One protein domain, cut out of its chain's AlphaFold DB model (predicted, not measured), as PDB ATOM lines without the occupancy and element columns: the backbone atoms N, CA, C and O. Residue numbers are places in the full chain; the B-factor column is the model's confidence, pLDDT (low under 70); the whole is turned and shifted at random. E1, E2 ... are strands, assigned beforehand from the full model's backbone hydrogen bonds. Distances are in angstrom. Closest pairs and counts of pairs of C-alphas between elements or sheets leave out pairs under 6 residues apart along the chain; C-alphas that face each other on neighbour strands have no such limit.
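This is residues 3 to 121 of the 125 residues of an uncharacterized protein of Candidatus Lokiarchaeota archaeon Loki_b32 (UniProt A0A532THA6). You are looking at a long sandwich of two sheets face to face: a twisted sheet built on the long hairpin E6 and E7, with E2 beside E6 and the short E3 and E4 along E2, and a second sheet of E8, E9 and the short E1 and E5. The strands of the two sheets run at 26 degrees to each other, and loops round Ile 11 and Gly 64 make the two far ends. The printed part has 119 residues, with no named helix and nine named strands, E1 to E9 in order; the class is all strand. The first sheet is branched and the second runs E5, E1, E9, E8; the neighbour strands in both are antiparallel. The whole is a rod spanning 58 by 27 by 25 A, only just compact, close to loose, with a radius of gyration of the C-alphas of 15.9 A.

Find C-alpha 67 at (99.232, -26.190, 60.022); from there E6 runs 35.0 A to residue 78. E7, residues 84 to 96, returns over 32.6 A and bends by 65 degrees at residue 87. E2 is residues 16 to 23, 22.3 A long; E3 is residues 30 to 32 and E4 residues 38 to 40. In the other sheet, E1, residues 3 to 5, begins at C-alpha 3, (118.452, -11.741, 42.423), and E5 is residues 45 to 47. E8, residues 98 to 106, measures 22.8 A, and E9, residues 112 to 120, runs 26.3 A to C-alpha 120 at (109.869, -24.923, 58.001).

Start at the hairpin E6 and E7, where N 73 and O 90 are 2.9 A apart, within hydrogen-bond range. On the other side of E6 is E2, with N 21 and O 74 at 2.8 A. Pairing along E2 is staggered: E4 and E3 lie on one side of it, with N 18 and O 38 at 2.8 A and N 20 and O 32 at 2.8 A, and E6 on the other side. In the second sheet, look for N 103 and O 116 at 2.9 A in the hairpin E8 and E9, N 4 and O 113 at 2.9 A between E1 and E9, and N 3 and O 46 at 2.8 A between E5 and E1. Between the sheets, the closest C-alphas of E7 and E8 are those of Ala 88 and Gln 106, 5.8 A. E6 and E9 are near each other, while E2 and E9 are apart.

The C-alphas farthest apart, of Ile 11 and Gly 64, are 58.4 A from each other. The printed part has no cut. The link E5 to E6, residues 48 to 66, is long. Mean pLDDT of the printed part is 77.8; look for values under 70 at residues 8, 10 to 14, 24 to 29, 34 to 35, 50 to 51 and 79 to 83.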
ATOM      1  N   LEU A   3     119.258 -12.668  43.212       83.88
ATOM      2  CA  LEU A   3     118.452 -11.741  42.423       83.88
ATOM      3  C   LEU A   3     119.262 -11.335  41.192       83.88
ATOM      4  O   LEU A   3     120.405 -10.905  41.325       83.88
ATOM      5  N   LYS A   4     118.666 -11.439  40.008       84.94
ATOM      6  CA  LYS A   4     119.278 -11.018  38.745       84.94
ATOM      7  C   LYS A   4     118.285 -10.193  37.942       84.94
ATOM      8  O   LYS A   4     117.102 -10.535  37.905       84.94
ATOM      9  N   THR A   5     118.771  -9.140  37.289       80.88
ATOM     10  CA  THR A   5     117.975  -8.313  36.372       80.88
ATOM     11  C   THR A   5     118.653  -8.188  35.005       80.88
ATOM     12  O   THR A   5     119.877  -8.099  34.903       80.88
ATOM     13  N   LEU A   6     117.850  -8.222  33.945       80.44
ATOM     14  CA  LEU A   6     118.232  -8.025  32.544       80.44
ATOM     15  C   LEU A   6     117.843  -6.630  32.037       80.44
ATOM     16  O   LEU A   6     118.170  -6.284  30.900       80.44
ATOM     17  N   LYS A   7     117.148  -5.835  32.862       73.69
ATOM     18  CA  LYS A   7     116.785  -4.458  32.526       73.69
ATOM     19  C   LYS A   7     118.049  -3.620  32.343       73.69
ATOM     20  O   LYS A   7     118.997  -3.710  33.127       73.69
ATOM     21  N   ASP A   8     118.037  -2.826  31.282       67.88
ATOM     22  CA  ASP A   8     119.092  -1.884  30.951       67.88
ATOM     23  C   ASP A   8     118.758  -0.521  31.563       67.88
ATOM     24  O   ASP A   8     117.731   0.067  31.230       67.88
ATOM     25  N   TYR A   9     119.589  -0.048  32.491       70.19
ATOM     26  CA  TYR A   9     119.394   1.227  33.195       70.19
ATOM     27  C   TYR A   9     120.413   2.291  32.735       70.19
ATOM     28  O   TYR A   9     120.500   3.370  33.315       70.19
ATOM     29  N   ASP A  10     121.211   1.988  31.706       52.84
ATOM     30  CA  ASP A  10     122.579   2.501  31.564       52.84
ATOM     31  C   ASP A  10     122.752   3.797  30.754       52.84
ATOM     32  O   ASP A  10     123.872   4.186  30.445       52.84
ATOM     33  N   ILE A  11     121.692   4.544  30.429       54.19
ATOM     34  CA  ILE A  11     121.894   5.811  29.690       54.19
ATOM     35  C   ILE A  11     122.448   6.927  30.607       54.19
ATOM     36  O   ILE A  11     123.080   7.864  30.128       54.19
ATOM     37  N   MET A  12     122.277   6.827  31.934       60.00
ATOM     38  CA  MET A  12     122.737   7.842  32.905       60.00
ATOM     39  C   MET A  12     123.492   7.271  34.126       60.00
ATOM     40  O   MET A  12     123.580   7.927  35.165       60.00
ATOM     41  N   GLY A  13     124.029   6.043  34.047       61.12
ATOM     42  CA  GLY A  13     124.713   5.388  35.183       61.12
ATOM     43  C   GLY A  13     123.774   4.984  36.331       61.12
ATOM     44  O   GLY A  13     124.188   4.782  37.476       61.12
ATOM     45  N   TRP A  14     122.489   4.897  36.017       68.88
ATOM     46  CA  TRP A  14     121.393   4.552  36.903       68.88
ATOM     47  C   TRP A  14     121.390   3.043  37.191       68.88
ATOM     48  O   TRP A  14     121.847   2.233  36.387       68.88
ATOM     49  N   ARG A  15     120.957   2.644  38.390       75.56
ATOM     50  CA  ARG A  15     120.941   1.239  38.830       75.56
ATOM     51  C   ARG A  15     119.564   0.930  39.381       75.56
ATOM     52  O   ARG A  15     119.079   1.684  40.219       75.56
ATOM     53  N   GLY A  16     118.993  -0.206  38.987       76.94
ATOM     54  CA  GLY A  16     117.750  -0.680  39.584       76.94
ATOM     55  C   GLY A  16     117.947  -0.890  41.086       76.94
ATOM     56  O   GLY A  16     118.895  -1.567  41.500       76.94
ATOM     57  N   GLU A  17     117.088  -0.283  41.904       83.56
ATOM     58  CA  GLU A  17     117.131  -0.404  43.358       83.56
ATOM     59  C   GLU A  17     116.027  -1.339  43.850       83.56
ATOM     60  O   GLU A  17     114.862  -0.969  43.924       83.56
ATOM     61  N   PHE A  18     116.378  -2.555  44.249       85.94
ATOM     62  CA  PHE A  18     115.400  -3.575  44.613       85.94
ATOM     63  C   PHE A  18     115.259  -3.745  46.124       85.94
ATOM     64  O   PHE A  18     116.221  -3.610  46.887       85.94
ATOM     65  N   TYR A  19     114.055  -4.098  46.566       85.88
ATOM     66  CA  TYR A  19     113.804  -4.603  47.910       85.88
ATOM     67  C   TYR A  19     112.651  -5.606  47.903       85.88
ATOM     68  O   TYR A  19     111.753  -5.564  47.068       85.88
ATOM     69  N   PHE A  20     112.666  -6.512  48.868       86.31
ATOM     70  CA  PHE A  20     111.603  -7.471  49.100       86.31
ATOM     71  C   PHE A  20     110.705  -6.969  50.222       86.31
ATOM     72  O   PHE A  20     111.168  -6.395  51.209       86.31
ATOM     73  N   LYS A  21     109.413  -7.225  50.089       85.69
ATOM     74  CA  LYS A  21     108.422  -7.061  51.139       85.69
ATOM     75  C   LYS A  21     107.744  -8.404  51.340       85.69
ATOM     76  O   LYS A  21     107.216  -8.980  50.396       85.69
ATOM     77  N   VAL A  22     107.774  -8.903  52.565       83.31
ATOM     78  CA  VAL A  22     107.080 -10.132  52.935       83.31
ATOM     79  C   VAL A  22     105.889  -9.751  53.800       83.31
ATOM     80  O   VAL A  22     106.054  -9.211  54.896       83.31
ATOM     81  N   ASP A  23     104.690  -9.993  53.281       75.12
ATOM     82  CA  ASP A  23     103.440  -9.840  54.010       75.12
ATOM     83  C   ASP A  23     103.113 -11.169  54.723       75.12
ATOM     84  O   ASP A  23     102.950 -12.228  54.108       75.12
ATOM     85  N   GLY A  24     103.051 -11.100  56.054       63.94
ATOM     86  CA  GLY A  24     102.603 -12.164  56.957       63.94
ATOM     87  C   GLY A  24     101.424 -11.703  57.831       63.94
ATOM     88  O   GLY A  24     100.924 -10.588  57.646       63.94
ATOM     89  N   PRO A  25     100.953 -12.517  58.801       60.34
ATOM     90  CA  PRO A  25      99.938 -12.080  59.769       60.34
ATOM     91  C   PRO A  25     100.349 -10.748  60.427       60.34
ATOM     92  O   PRO A  25     101.542 -10.526  60.622       60.34
ATOM     93  N   LYS A  26      99.356  -9.880  60.722       53.69
ATOM     94  CA  LYS A  26      99.408  -8.412  60.984       53.69
ATOM     95  C   LYS A  26     100.656  -7.819  61.678       53.69
ATOM     96  O   LYS A  26     100.901  -6.630  61.510       53.69
ATOM     97  N   THR A  27     101.428  -8.596  62.427       50.25
ATOM     98  CA  THR A  27     102.634  -8.208  63.170       50.25
ATOM     99  C   THR A  27     103.968  -8.397  62.433       50.25
ATOM    100  O   THR A  27     104.980  -7.925  62.937       50.25
ATOM    101  N   PHE A  28     104.015  -9.034  61.255       54.84
ATOM    102  CA  PHE A  28     105.287  -9.430  60.616       54.84
ATOM    103  C   PHE A  28     105.439  -8.957  59.165       54.84
ATOM    104  O   PHE A  28     105.782  -9.743  58.281       54.84
ATOM    105  N   LYS A  29     105.185  -7.669  58.908       61.84
ATOM    106  CA  LYS A  29     105.595  -7.030  57.650       61.84
ATOM    107  C   LYS A  29     107.103  -6.806  57.694       61.84
ATOM    108  O   LYS A  29     107.560  -5.911  58.397       61.84
ATOM    109  N   ALA A  30     107.859  -7.614  56.962       72.75
ATOM    110  CA  ALA A  30     109.308  -7.463  56.857       72.75
ATOM    111  C   ALA A  30     109.665  -6.826  55.510       72.75
ATOM    112  O   ALA A  30     109.158  -7.244  54.465       72.75
ATOM    113  N   ARG A  31     110.523  -5.803  55.534       79.94
ATOM    114  CA  ARG A  31     111.155  -5.233  54.342       79.94
ATOM    115  C   ARG A  31     112.610  -5.658  54.357       79.94
ATOM    116  O   ARG A  31     113.277  -5.456  55.357       79.94
ATOM    117  N   TRP A  32     113.117  -6.161  53.241       80.88
ATOM    118  CA  TRP A  32     114.514  -6.535  53.141       80.88
ATOM    119  C   TRP A  32     115.170  -5.974  51.874       80.88
ATOM    120  O   TRP A  32     114.607  -6.128  50.790       80.88
ATOM    121  N   PRO A  33     116.367  -5.379  51.965       77.06
ATOM    122  CA  PRO A  33     117.128  -5.118  53.192       77.06
ATOM    123  C   PRO A  33     116.406  -4.161  54.162       77.06
ATOM    124  O   PRO A  33     115.699  -3.258  53.714       77.06
ATOM    125  N   ASP A  34     116.585  -4.348  55.479       69.75
ATOM    126  CA  ASP A  34     115.972  -3.486  56.516       69.75
ATOM    127  C   ASP A  34     116.454  -2.029  56.406       69.75
ATOM    128  O   ASP A  34     115.735  -1.081  56.727       69.75
ATOM    129  N   LYS A  35     117.689  -1.847  55.922       67.38
ATOM    130  CA  LYS A  35     118.286  -0.556  55.574       67.38
ATOM    131  C   LYS A  35     118.873  -0.634  54.166       67.38
ATOM    132  O   LYS A  35     119.679  -1.515  53.880       67.38
ATOM    133  N   GLY A  36     118.504   0.319  53.311       73.94
ATOM    134  CA  GLY A  36     119.012   0.433  51.942       73.94
ATOM    135  C   GLY A  36     118.202  -0.337  50.893       73.94
ATOM    136  O   GLY A  36     117.027  -0.657  51.089       73.94
ATOM    137  N   THR A  37     118.838  -0.567  49.747       81.81
ATOM    138  CA  THR A  37     118.295  -1.248  48.566       81.81
ATOM    139  C   THR A  37     119.390  -2.093  47.918       81.81
ATOM    140  O   THR A  37     120.584  -1.828  48.081       81.81
ATOM    141  N   ILE A  38     118.993  -3.138  47.199       82.94
ATOM    142  CA  ILE A  38     119.903  -3.945  46.388       82.94
ATOM    143  C   ILE A  38     120.076  -3.211  45.065       82.94
ATOM    144  O   ILE A  38     119.117  -3.090  44.309       82.94
ATOM    145  N   LYS A  39     121.277  -2.714  44.784       84.31
ATOM    146  CA  LYS A  39     121.559  -2.017  43.527       84.31
ATOM    147  C   LYS A  39     122.118  -3.001  42.512       84.31
ATOM    148  O   LYS A  39     123.156  -3.603  42.777       84.31
ATOM    149  N   LEU A  40     121.448  -3.145  41.372       83.38
ATOM    150  CA  LEU A  40     121.868  -4.038  40.293       83.38
ATOM    151  C   LEU A  40     121.927  -3.308  38.951       83.38
ATOM    152  O   LEU A  40     121.041  -2.523  38.617       83.38
ATOM    153  N   GLN A  41     122.975  -3.600  38.183       81.31
ATOM    154  CA  GLN A  41     123.085  -3.277  36.760       81.31
ATOM    155  C   GLN A  41     122.586  -4.440  35.892       81.31
ATOM    156  O   GLN A  41     122.357  -5.553  36.380       81.31
ATOM    157  N   LYS A  42     122.440  -4.195  34.587       82.25
ATOM    158  CA  LYS A  42     122.081  -5.221  33.604       82.25
ATOM    159  C   LYS A  42     123.018  -6.422  33.703       82.25
ATOM    160  O   LYS A  42     124.234  -6.264  33.757       82.25
ATOM    161  N   ASN A  43     122.447  -7.625  33.702       81.62
ATOM    162  CA  ASN A  43     123.158  -8.904  33.813       81.62
ATOM    163  C   ASN A  43     123.928  -9.122  35.122       81.62
ATOM    164  O   ASN A  43     124.557 -10.172  35.275       81.62
ATOM    165  N   GLN A  44     123.841  -8.202  36.082       82.50
ATOM    166  CA  GLN A  44     124.460  -8.375  37.383       82.50
ATOM    167  C   GLN A  44     123.597  -9.294  38.255       82.50
ATOM    168  O   GLN A  44     122.372  -9.158  38.324       82.50
ATOM    169  N   GLU A  45     124.246 -10.240  38.929       84.94
ATOM    170  CA  GLU A  45     123.613 -11.107  39.917       84.94
ATOM    171  C   GLU A  45     124.025 -10.673  41.320       84.94
ATOM    172  O   GLU A  45     125.207 -10.556  41.649       84.94
ATOM    173  N   PHE A  46     123.030 -10.451  42.168       84.75
ATOM    174  CA  PHE A  46     123.216 -10.305  43.596       84.75
ATOM    175  C   PHE A  46     122.977 -11.660  44.252       84.75
ATOM    176  O   PHE A  46     121.894 -12.231  44.131       84.75
ATOM    177  N   THR A  47     123.959 -12.143  45.006       83.25
ATOM    178  CA  THR A  47     123.792 -13.298  45.890       83.25
ATOM    179  C   THR A  47     123.888 -12.821  47.328       83.25
ATOM    180  O   THR A  47     124.888 -12.225  47.730       83.25
ATOM    181  N   SER A  48     122.846 -13.078  48.120       77.06
ATOM    182  CA  SER A  48     122.896 -12.791  49.551       77.06
ATOM    183  C   SER A  48     124.003 -13.630  50.190       77.06
ATOM    184  O   SER A  48     124.109 -14.822  49.888       77.06
ATOM    185  N   ARG A  49     124.765 -13.059  51.133       73.00
ATOM    186  CA  ARG A  49     125.641 -13.866  51.998       73.00
ATOM    187  C   ARG A  49     124.819 -14.978  52.670       73.00
ATOM    188  O   ARG A  49     123.592 -14.853  52.801       73.00
ATOM    189  N   ALA A  50     125.481 -16.074  53.045       55.53
ATOM    190  CA  ALA A  50     124.840 -17.122  53.835       55.53
ATOM    191  C   ALA A  50     124.142 -16.481  55.055       55.53
ATOM    192  O   ALA A  50     124.645 -15.512  55.615       55.53
ATOM    193  N   ASP A  51     122.945 -16.974  55.382       58.59
ATOM    194  CA  ASP A  51     122.143 -16.601  56.564       58.59
ATOM    195  C   ASP A  51     121.295 -15.316  56.517       58.59
ATOM    196  O   ASP A  51     120.640 -14.970  57.501       58.59
ATOM    197  N   MET A  52     121.169 -14.648  55.365       72.50
ATOM    198  CA  MET A  52     120.208 -13.539  55.247       72.50
ATOM    199  C   MET A  52     118.766 -14.059  55.110       72.50
ATOM    200  O   MET A  52     118.370 -14.598  54.073       72.50
ATOM    201  N   SER A  53     117.983 -13.889  56.178       73.19
ATOM    202  CA  SER A  53     116.576 -14.295  56.267       73.19
ATOM    203  C   SER A  53     115.646 -13.134  55.913       73.19
ATOM    204  O   SER A  53     115.704 -12.087  56.545       73.19
ATOM    205  N   LEU A  54     114.759 -13.329  54.931       76.75
ATOM    206  CA  LEU A  54     113.710 -12.350  54.597       76.75
ATOM    207  C   LEU A  54     112.612 -12.272  55.663       76.75
ATOM    208  O   LEU A  54     112.011 -11.224  55.865       76.75
ATOM    209  N   TRP A  55     112.299 -13.414  56.278       78.12
ATOM    210  CA  TRP A  55     111.185 -13.580  57.201       78.12
ATOM    211  C   TRP A  55     111.388 -14.843  58.043       78.12
ATOM    212  O   TRP A  55     111.889 -15.849  57.536       78.12
ATOM    213  N   SER A  56     110.988 -14.797  59.315       76.75
ATOM    214  CA  SER A  56     110.999 -15.941  60.232       76.75
ATOM    215  C   SER A  56     109.869 -15.804  61.253       76.75
ATOM    216  O   SER A  56     109.587 -14.701  61.720       76.75
ATOM    217  N   GLN A  57     109.221 -16.916  61.605       79.25
ATOM    218  CA  GLN A  57     108.163 -16.948  62.613       79.25
ATOM    219  C   GLN A  57     108.150 -18.288  63.355       79.25
ATOM    220  O   GLN A  57     108.244 -19.352  62.740       79.25
ATOM    221  N   PHE A  58     107.930 -18.237  64.670       80.94
ATOM    222  CA  PHE A  58     107.594 -19.407  65.480       80.94
ATOM    223  C   PHE A  58     106.076 -19.559  65.589       80.94
ATOM    224  O   PHE A  58     105.363 -18.605  65.906       80.94
ATOM    225  N   LYS A  59     105.569 -20.767  65.321       79.75
ATOM    226  CA  LYS A  59     104.141 -21.091  65.416       79.75
ATOM    227  C   LYS A  59     103.955 -22.406  66.158       79.75
ATOM    228  O   LYS A  59     104.472 -23.438  65.732       79.75
ATOM    229  N   THR A  60     103.176 -22.378  67.234       82.69
ATOM    230  CA  THR A  60     102.794 -23.588  67.967       82.69
ATOM    231  C   THR A  60     101.786 -24.386  67.147       82.69
ATOM    232  O   THR A  60     100.706 -23.893  66.816       82.69
ATOM    233  N   VAL A  61     102.131 -25.629  66.817       80.38
ATOM    234  CA  VAL A  61     101.260 -26.549  66.075       80.38
ATOM    235  C   VAL A  61     100.776 -27.639  67.026       80.38
ATOM    236  O   VAL A  61     101.584 -28.312  67.663       80.38
ATOM    237  N   ARG A  62      99.454 -27.818  67.132       78.38
ATOM    238  CA  ARG A  62      98.874 -28.927  67.903       78.38
ATOM    239  C   ARG A  62      99.148 -30.250  67.190       78.38
ATOM    240  O   ARG A  62      99.011 -30.339  65.970       78.38
ATOM    241  N   VAL A  63      99.491 -31.278  67.962       75.75
ATOM    242  CA  VAL A  63      99.739 -32.633  67.450       75.75
ATOM    243  C   VAL A  63      98.527 -33.118  66.647       75.75
ATOM    244  O   VAL A  63      97.387 -32.943  67.072       75.75
ATOM    245  N   GLY A  64      98.774 -33.680  65.460       72.31
ATOM    246  CA  GLY A  64      97.739 -34.250  64.590       72.31
ATOM    247  C   GLY A  64      96.972 -33.255  63.712       72.31
ATOM    248  O   GLY A  64      96.164 -33.691  62.898       72.31
ATOM    249  N   LYS A  65      97.217 -31.937  63.817       75.75
ATOM    250  CA  LYS A  65      96.584 -30.942  62.934       75.75
ATOM    251  C   LYS A  65      97.569 -30.412  61.889       75.75
ATOM    252  O   LYS A  65      98.629 -29.916  62.275       75.75
ATOM    253  N   PRO A  66      97.229 -30.447  60.585       72.12
ATOM    254  CA  PRO A  66      98.032 -29.777  59.576       72.12
ATOM    255  C   PRO A  66      97.972 -28.267  59.821       72.12
ATOM    256  O   PRO A  66      96.894 -27.676  59.878       72.12
ATOM    257  N   ALA A  67      99.133 -27.639  59.976       82.06
ATOM    258  CA  ALA A  67      99.232 -26.190  60.022       82.06
ATOM    259  C   ALA A  67      99.761 -25.691  58.680       82.06
ATOM    260  O   ALA A  67     100.865 -26.042  58.268       82.06
ATOM    261  N   ILE A  68      98.959 -24.870  58.009       83.38
ATOM    262  CA  ILE A  68      99.346 -24.168  56.787       83.38
ATOM    263  C   ILE A  68      99.580 -22.704  57.156       83.38
ATOM    264  O   ILE A  68      98.829 -22.117  57.944       83.38
ATOM    265  N   GLN A  69     100.648 -22.126  56.625       81.81
ATOM    266  CA  GLN A  69     100.939 -20.707  56.729       81.81
ATOM    267  C   GLN A  69     101.032 -20.121  55.328       81.81
ATOM    268  O   GLN A  69     101.853 -20.558  54.528       81.81
ATOM    269  N   LYS A  70     100.193 -19.125  55.051       83.75
ATOM    270  CA  LYS A  70     100.280 -18.344  53.820       83.75
ATOM    271  C   LYS A  70     101.250 -17.191  54.036       83.75
ATOM    272  O   LYS A  70     101.166 -16.515  55.069       83.75
ATOM    273  N   ILE A  71     102.171 -17.012  53.101       82.00
ATOM    274  CA  ILE A  71     103.141 -15.918  53.084       82.00
ATOM    275  C   ILE A  71     103.122 -15.306  51.700       82.00
ATOM    276  O   ILE A  71     103.253 -16.016  50.711       82.00
ATOM    277  N   LYS A  72     103.009 -13.987  51.637       84.88
ATOM    278  CA  LYS A  72     103.047 -13.254  50.383       84.88
ATOM    279  C   LYS A  72     104.387 -12.551  50.259       84.88
ATOM    280  O   LYS A  72     104.743 -11.754  51.122       84.88
ATOM    281  N   VAL A  73     105.145 -12.862  49.214       85.94
ATOM    282  CA  VAL A  73     106.428 -12.214  48.933       85.94
ATOM    283  C   VAL A  73     106.261 -11.308  47.726       85.94
ATOM    284  O   VAL A  73     105.787 -11.733  46.677       85.94
ATOM    285  N   ILE A  74     106.672 -10.060  47.892       87.12
ATOM    286  CA  ILE A  74     106.595  -9.007  46.890       87.12
ATOM    287  C   ILE A  74     108.019  -8.523  46.635       87.12
ATOM    288  O   ILE A  74     108.698  -8.071  47.557       87.12
ATOM    289  N   LEU A  75     108.481  -8.604  45.396       86.25
ATOM    290  CA  LEU A  75     109.688  -7.933  44.935       86.25
ATOM    291  C   LEU A  75     109.295  -6.564  44.395       86.25
ATOM    292  O   LEU A  75     108.432  -6.450  43.525       86.25
ATOM    293  N   ARG A  76     109.942  -5.528  44.914       86.44
ATOM    294  CA  ARG A  76     109.761  -4.154  44.477       86.44
ATOM    295  C   ARG A  76     111.046  -3.581  43.927       86.44
ATOM    296  O   ARG A  76     112.136  -3.907  44.395       86.44
ATOM    297  N   GLU A  77     110.875  -2.694  42.968       82.50
ATOM    298  CA  GLU A  77     111.924  -1.877  42.391       82.50
ATOM    299  C   GLU A  77     111.577  -0.420  42.668       82.50
ATOM    300  O   GLU A  77     110.460   0.040  42.425       82.50
ATOM    301  N   ARG A  78     112.527   0.289  43.261       76.12
ATOM    302  CA  ARG A  78     112.440   1.712  43.506       76.12
ATOM    303  C   ARG A  78     113.144   2.404  42.356       76.12
ATOM    304  O   ARG A  78     114.365   2.344  42.247       76.12
ATOM    305  N   ASP A  79     112.368   3.056  41.506       64.94
ATOM    306  CA  ASP A  79     112.939   3.881  40.449       64.94
ATOM    307  C   ASP A  79     113.662   5.097  41.064       64.94
ATOM    308  O   ASP A  79     113.399   5.507  42.200       64.94
ATOM    309  N   HIS A  80     114.551   5.717  40.298       57.75
ATOM    310  CA  HIS A  80     115.288   6.943  40.614       57.75
ATOM    311  C   HIS A  80     114.336   8.088  41.005       57.75
ATOM    312  O   HIS A  80     114.644   8.905  41.874       57.75
ATOM    313  N   LEU A  81     113.120   8.080  40.444       62.69
ATOM    314  CA  LEU A  81     111.998   8.963  40.791       62.69
ATOM    315  C   LEU A  81     111.259   8.563  42.089       62.69
ATOM    316  O   LEU A  81     110.183   9.082  42.380       62.69
ATOM    317  N   LYS A  82     111.820   7.639  42.880       61.97
ATOM    318  CA  LYS A  82     111.294   7.090  44.144       61.97
ATOM    319  C   LYS A  82     109.921   6.417  44.042       61.97
ATOM    320  O   LYS A  82     109.285   6.213  45.078       61.97
ATOM    321  N   LYS A  83     109.473   6.050  42.842       69.44
ATOM    322  CA  LYS A  83     108.256   5.252  42.660       69.44
ATOM    323  C   LYS A  83     108.547   3.810  43.068       69.44
ATOM    324  O   LYS A  83     109.511   3.222  42.591       69.44
ATOM    325  N   ASP A  84     107.741   3.280  43.982       76.12
ATOM    326  CA  ASP A  84     107.794   1.880  44.401       76.12
ATOM    327  C   ASP A  84     106.953   1.041  43.429       76.12
ATOM    328  O   ASP A  84     105.736   0.934  43.597       76.12
ATOM    329  N   GLU A  85     107.589   0.462  42.412       81.69
ATOM    330  CA  GLU A  85     106.930  -0.440  41.465       81.69
ATOM    331  C   GLU A  85     106.976  -1.880  41.993       81.69
ATOM    332  O   GLU A  85     108.000  -2.351  42.498       81.69
ATOM    333  N   THR A  86     105.852  -2.593  41.904       84.12
ATOM    334  CA  THR A  86     105.820  -4.034  42.173       84.12
ATOM    335  C   THR A  86     106.297  -4.765  40.924       84.12
ATOM    336  O   THR A  86     105.628  -4.723  39.902       84.12
ATOM    337  N   VAL A  87     107.440  -5.443  41.025       83.88
ATOM    338  CA  VAL A  87     108.036  -6.210  39.920       83.88
ATOM    339  C   VAL A  87     107.457  -7.614  39.849       83.88
ATOM    340  O   VAL A  87     107.193  -8.134  38.776       83.88
ATOM    341  N   ALA A  88     107.303  -8.256  41.004       85.25
ATOM    342  CA  ALA A  88     106.769  -9.604  41.085       85.25
ATOM    343  C   ALA A  88     106.120  -9.823  42.445       85.25
ATOM    344  O   ALA A  88     106.600  -9.330  43.470       85.25
ATOM    345  N   GLU A  89     105.047 -10.595  42.464       86.50
ATOM    346  CA  GLU A  89     104.292 -10.902  43.667       86.50
ATOM    347  C   GLU A  89     103.840 -12.357  43.622       86.50
ATOM    348  O   GLU A  89     103.292 -12.813  42.623       86.50
ATOM    349  N   GLN A  90     104.079 -13.095  44.704       86.31
ATOM    350  CA  GLN A  90     103.652 -14.484  44.801       86.31
ATOM    351  C   GLN A  90     103.254 -14.843  46.228       86.31
ATOM    352  O   GLN A  90     103.945 -14.515  47.198       86.31
ATOM    353  N   GLU A  91     102.135 -15.551  46.344       85.12
ATOM    354  CA  GLU A  91     101.695 -16.164  47.591       85.12
ATOM    355  C   GLU A  91     102.179 -17.613  47.672       85.12
ATOM    356  O   GLU A  91     102.031 -18.400  46.738       85.12
ATOM    357  N   PHE A  92     102.759 -17.968  48.814       83.25
ATOM    358  CA  PHE A  92     103.274 -19.293  49.117       83.25
ATOM    359  C   PHE A  92     102.492 -19.904  50.274       83.25
ATOM    360  O   PHE A  92     102.388 -19.318  51.356       83.25
ATOM    361  N   GLU A  93     101.984 -21.116  50.065       83.75
ATOM    362  CA  GLU A  93     101.375 -21.925  51.116       83.75
ATOM    363  C   GLU A  93     102.404 -22.899  51.697       83.75
ATOM    364  O   GLU A  93     102.793 -23.886  51.074       83.75
ATOM    365  N   ILE A  94     102.848 -22.632  52.923       83.06
ATOM    366  CA  ILE A  94     103.858 -23.429  53.615       83.06
ATOM    367  C   ILE A  94     103.162 -24.374  54.589       83.06
ATOM    368  O   ILE A  94     102.532 -23.942  55.556       83.06
ATOM    369  N   LYS A  95     103.304 -25.680  54.361       82.56
ATOM    370  CA  LYS A  95     102.871 -26.721  55.304       82.56
ATOM    371  C   LYS A  95     103.911 -26.861  56.421       82.56
ATOM    372  O   LYS A  95     105.107 -26.882  56.151       82.56
ATOM    373  N   LEU A  96     103.474 -26.954  57.676       83.25
ATOM    374  CA  LEU A  96     104.354 -27.116  58.835       83.25
ATOM    375  C   LEU A  96     104.268 -28.557  59.380       83.25
ATOM    376  O   LEU A  96     103.160 -28.995  59.702       83.25
ATOM    377  N   PRO A  97     105.399 -29.271  59.566       81.38
ATOM    378  CA  PRO A  97     106.751 -28.953  59.084       81.38
ATOM    379  C   PRO A  97     106.912 -29.237  57.577       81.38
ATOM    380  O   PRO A  97     106.203 -30.074  57.021       81.38
ATOM    381  N   SER A  98     107.885 -28.593  56.925       81.00
ATOM    382  CA  SER A  98     108.229 -28.849  55.519       81.00
ATOM    383  C   SER A  98     109.737 -28.845  55.299       81.00
ATOM    384  O   SER A  98     110.478 -28.055  55.891       81.00
ATOM    385  N   LYS A  99     110.186 -29.711  54.382       81.88
ATOM    386  CA  LYS A  99     111.554 -29.679  53.853       81.88
ATOM    387  C   LYS A  99     111.814 -28.347  53.141       81.88
ATOM    388  O   LYS A  99     110.878 -27.657  52.734       81.88
ATOM    389  N   THR A 100     113.093 -28.014  52.997       84.31
ATOM    390  CA  THR A 100     113.549 -26.836  52.257       84.31
ATOM    391  C   THR A 100     113.027 -26.868  50.822       84.31
ATOM    392  O   THR A 100     113.230 -27.849  50.110       84.31
ATOM    393  N   GLN A 101     112.384 -25.788  50.402       83.94
ATOM    394  CA  GLN A 101     111.883 -25.576  49.050       83.94
ATOM    395  C   GLN A 101     112.599 -24.379  48.431       83.94
ATOM    396  O   GLN A 101     112.798 -23.352  49.084       83.94
ATOM    397  N   TYR A 102     112.995 -24.516  47.171       85.75
ATOM    398  CA  TYR A 102     113.518 -23.409  46.380       85.75
ATOM    399  C   TYR A 102     112.416 -22.925  45.454       85.75
ATOM    400  O   TYR A 102     111.862 -23.716  44.698       85.75
ATOM    401  N   VAL A 103     112.110 -21.636  45.523       85.38
ATOM    402  CA  VAL A 103     111.085 -21.006  44.692       85.38
ATOM    403  C   VAL A 103     111.702 -19.864  43.904       85.38
ATOM    404  O   VAL A 103     112.670 -19.241  44.349       85.38
ATOM    405  N   ILE A 104     111.164 -19.620  42.716       85.62
ATOM    406  CA  ILE A 104     111.604 -18.543  41.837       85.62
ATOM    407  C   ILE A 104     110.462 -17.541  41.765       85.62
ATOM    408  O   ILE A 104     109.374 -17.880  41.314       85.62
ATOM    409  N   LEU A 105     110.729 -16.328  42.228       83.38
ATOM    410  CA  LEU A 105     109.865 -15.175  42.056       83.38
ATOM    411  C   LEU A 105     110.355 -14.422  40.816       83.38
ATOM    412  O   LEU A 105     111.524 -14.037  40.754       83.38
ATOM    413  N   GLN A 106     109.494 -14.251  39.824       83.88
ATOM    414  CA  GLN A 106     109.876 -13.746  38.508       83.88
ATOM    415  C   GLN A 106     108.859 -12.712  38.008       83.88
ATOM    416  O   GLN A 106     107.667 -12.851  38.257       83.88
ATOM    417  N   ASP A 107     109.365 -11.680  37.331       82.06
ATOM    418  CA  ASP A 107     108.584 -10.659  36.613       82.06
ATOM    419  C   ASP A 107     107.837 -11.268  35.408       82.06
ATOM    420  O   ASP A 107     108.358 -12.174  34.751       82.06
ATOM    421  N   GLU A 108     106.665 -10.727  35.065       75.12
ATOM    422  CA  GLU A 108     105.876 -11.094  33.877       75.12
ATOM    423  C   GLU A 108     106.687 -10.962  32.584       75.12
ATOM    424  O   GLU A 108     106.556 -11.769  31.668       75.12
ATOM    425  N   LYS A 109     107.579  -9.966  32.524       75.31
ATOM    426  CA  LYS A 109     108.450  -9.726  31.364       75.31
ATOM    427  C   LYS A 109     109.743 -10.544  31.389       75.31
ATOM    428  O   LYS A 109     110.647 -10.268  30.609       75.31
ATOM    429  N   GLU A 110     109.880 -11.480  32.329       77.31
ATOM    430  CA  GLU A 110     111.067 -12.320  32.564       77.31
ATOM    431  C   GLU A 110     112.377 -11.574  32.870       77.31
ATOM    432  O   GLU A 110     113.429 -12.197  33.042       77.31
ATOM    433  N   ASN A 111     112.335 -10.247  32.984       80.56
ATOM    434  CA  ASN A 111     113.536  -9.430  33.082       80.56
ATOM    435  C   ASN A 111     114.196  -9.501  34.455       80.56
ATOM    436  O   ASN A 111     115.402  -9.300  34.553       80.56
ATOM    437  N   THR A 112     113.438  -9.779  35.513       81.12
ATOM    438  CA  THR A 112     113.967  -9.856  36.876       81.12
ATOM    439  C   THR A 112     113.548 -11.169  37.521       81.12
ATOM    440  O   THR A 112     112.366 -11.511  37.541       81.12
ATOM    441  N   LYS A 113     114.527 -11.918  38.043       86.25
ATOM    442  CA  LYS A 113     114.321 -13.228  38.677       86.25
ATOM    443  C   LYS A 113     114.984 -13.254  40.050       86.25
ATOM    444  O   LYS A 113     116.147 -12.878  40.189       86.25
ATOM    445  N   ALA A 114     114.256 -13.735  41.050       85.94
ATOM    446  CA  ALA A 114     114.720 -13.899  42.418       85.94
ATOM    447  C   ALA A 114     114.533 -15.346  42.886       85.94
ATOM    448  O   ALA A 114     113.421 -15.865  42.920       85.94
ATOM    449  N   LYS A 115     115.619 -16.001  43.299       87.00
ATOM    450  CA  LYS A 115     115.586 -17.345  43.882       87.00
ATOM    451  C   LYS A 115     115.515 -17.257  45.402       87.00
ATOM    452  O   LYS A 115     116.461 -16.811  46.064       87.00
ATOM    453  N   LEU A 116     114.410 -17.736  45.963       85.75
ATOM    454  CA  LEU A 116     114.145 -17.765  47.396       85.75
ATOM    455  C   LEU A 116     114.254 -19.196  47.933       85.75
ATOM    456  O   LEU A 116     113.971 -20.172  47.238       85.75
ATOM    457  N   ARG A 117     114.669 -19.315  49.195       87.00
ATOM    458  CA  ARG A 117     114.716 -20.578  49.937       87.00
ATOM    459  C   ARG A 117     113.715 -20.488  51.082       87.00
ATOM    460  O   ARG A 117     113.873 -19.632  51.947       87.00
ATOM    461  N   ILE A 118     112.727 -21.372  51.091       85.31
ATOM    462  CA  ILE A 118     111.696 -21.469  52.124       85.31
ATOM    463  C   ILE A 118     111.953 -22.736  52.940       85.31
ATOM    464  O   ILE A 118     112.178 -23.802  52.375       85.31
ATOM    465  N   GLN A 119     111.931 -22.636  54.267       85.00
ATOM    466  CA  GLN A 119     112.164 -23.769  55.160       85.00
ATOM    467  C   GLN A 119     111.247 -23.678  56.380       85.00
ATOM    468  O   GLN A 119     111.039 -22.594  56.919       85.00
ATOM    469  N   ALA A 120     110.723 -24.823  56.823       84.31
ATOM    470  CA  ALA A 120     109.869 -24.923  58.001       84.31
ATOM    471  C   ALA A 120     110.280 -26.120  58.870       84.31
ATOM    472  O   ALA A 120     109.845 -27.252  58.652       84.31
ATOM    473  N   THR A 121     111.121 -25.874  59.870       83.50
ATOM    474  CA  THR A 121     111.629 -26.905  60.783       83.50
ATOM    475  C   THR A 121     110.781 -27.019  62.044       83.50
ATOM    476  O   THR A 121     110.281 -26.034  62.584       83.50
TER     477      THR A 121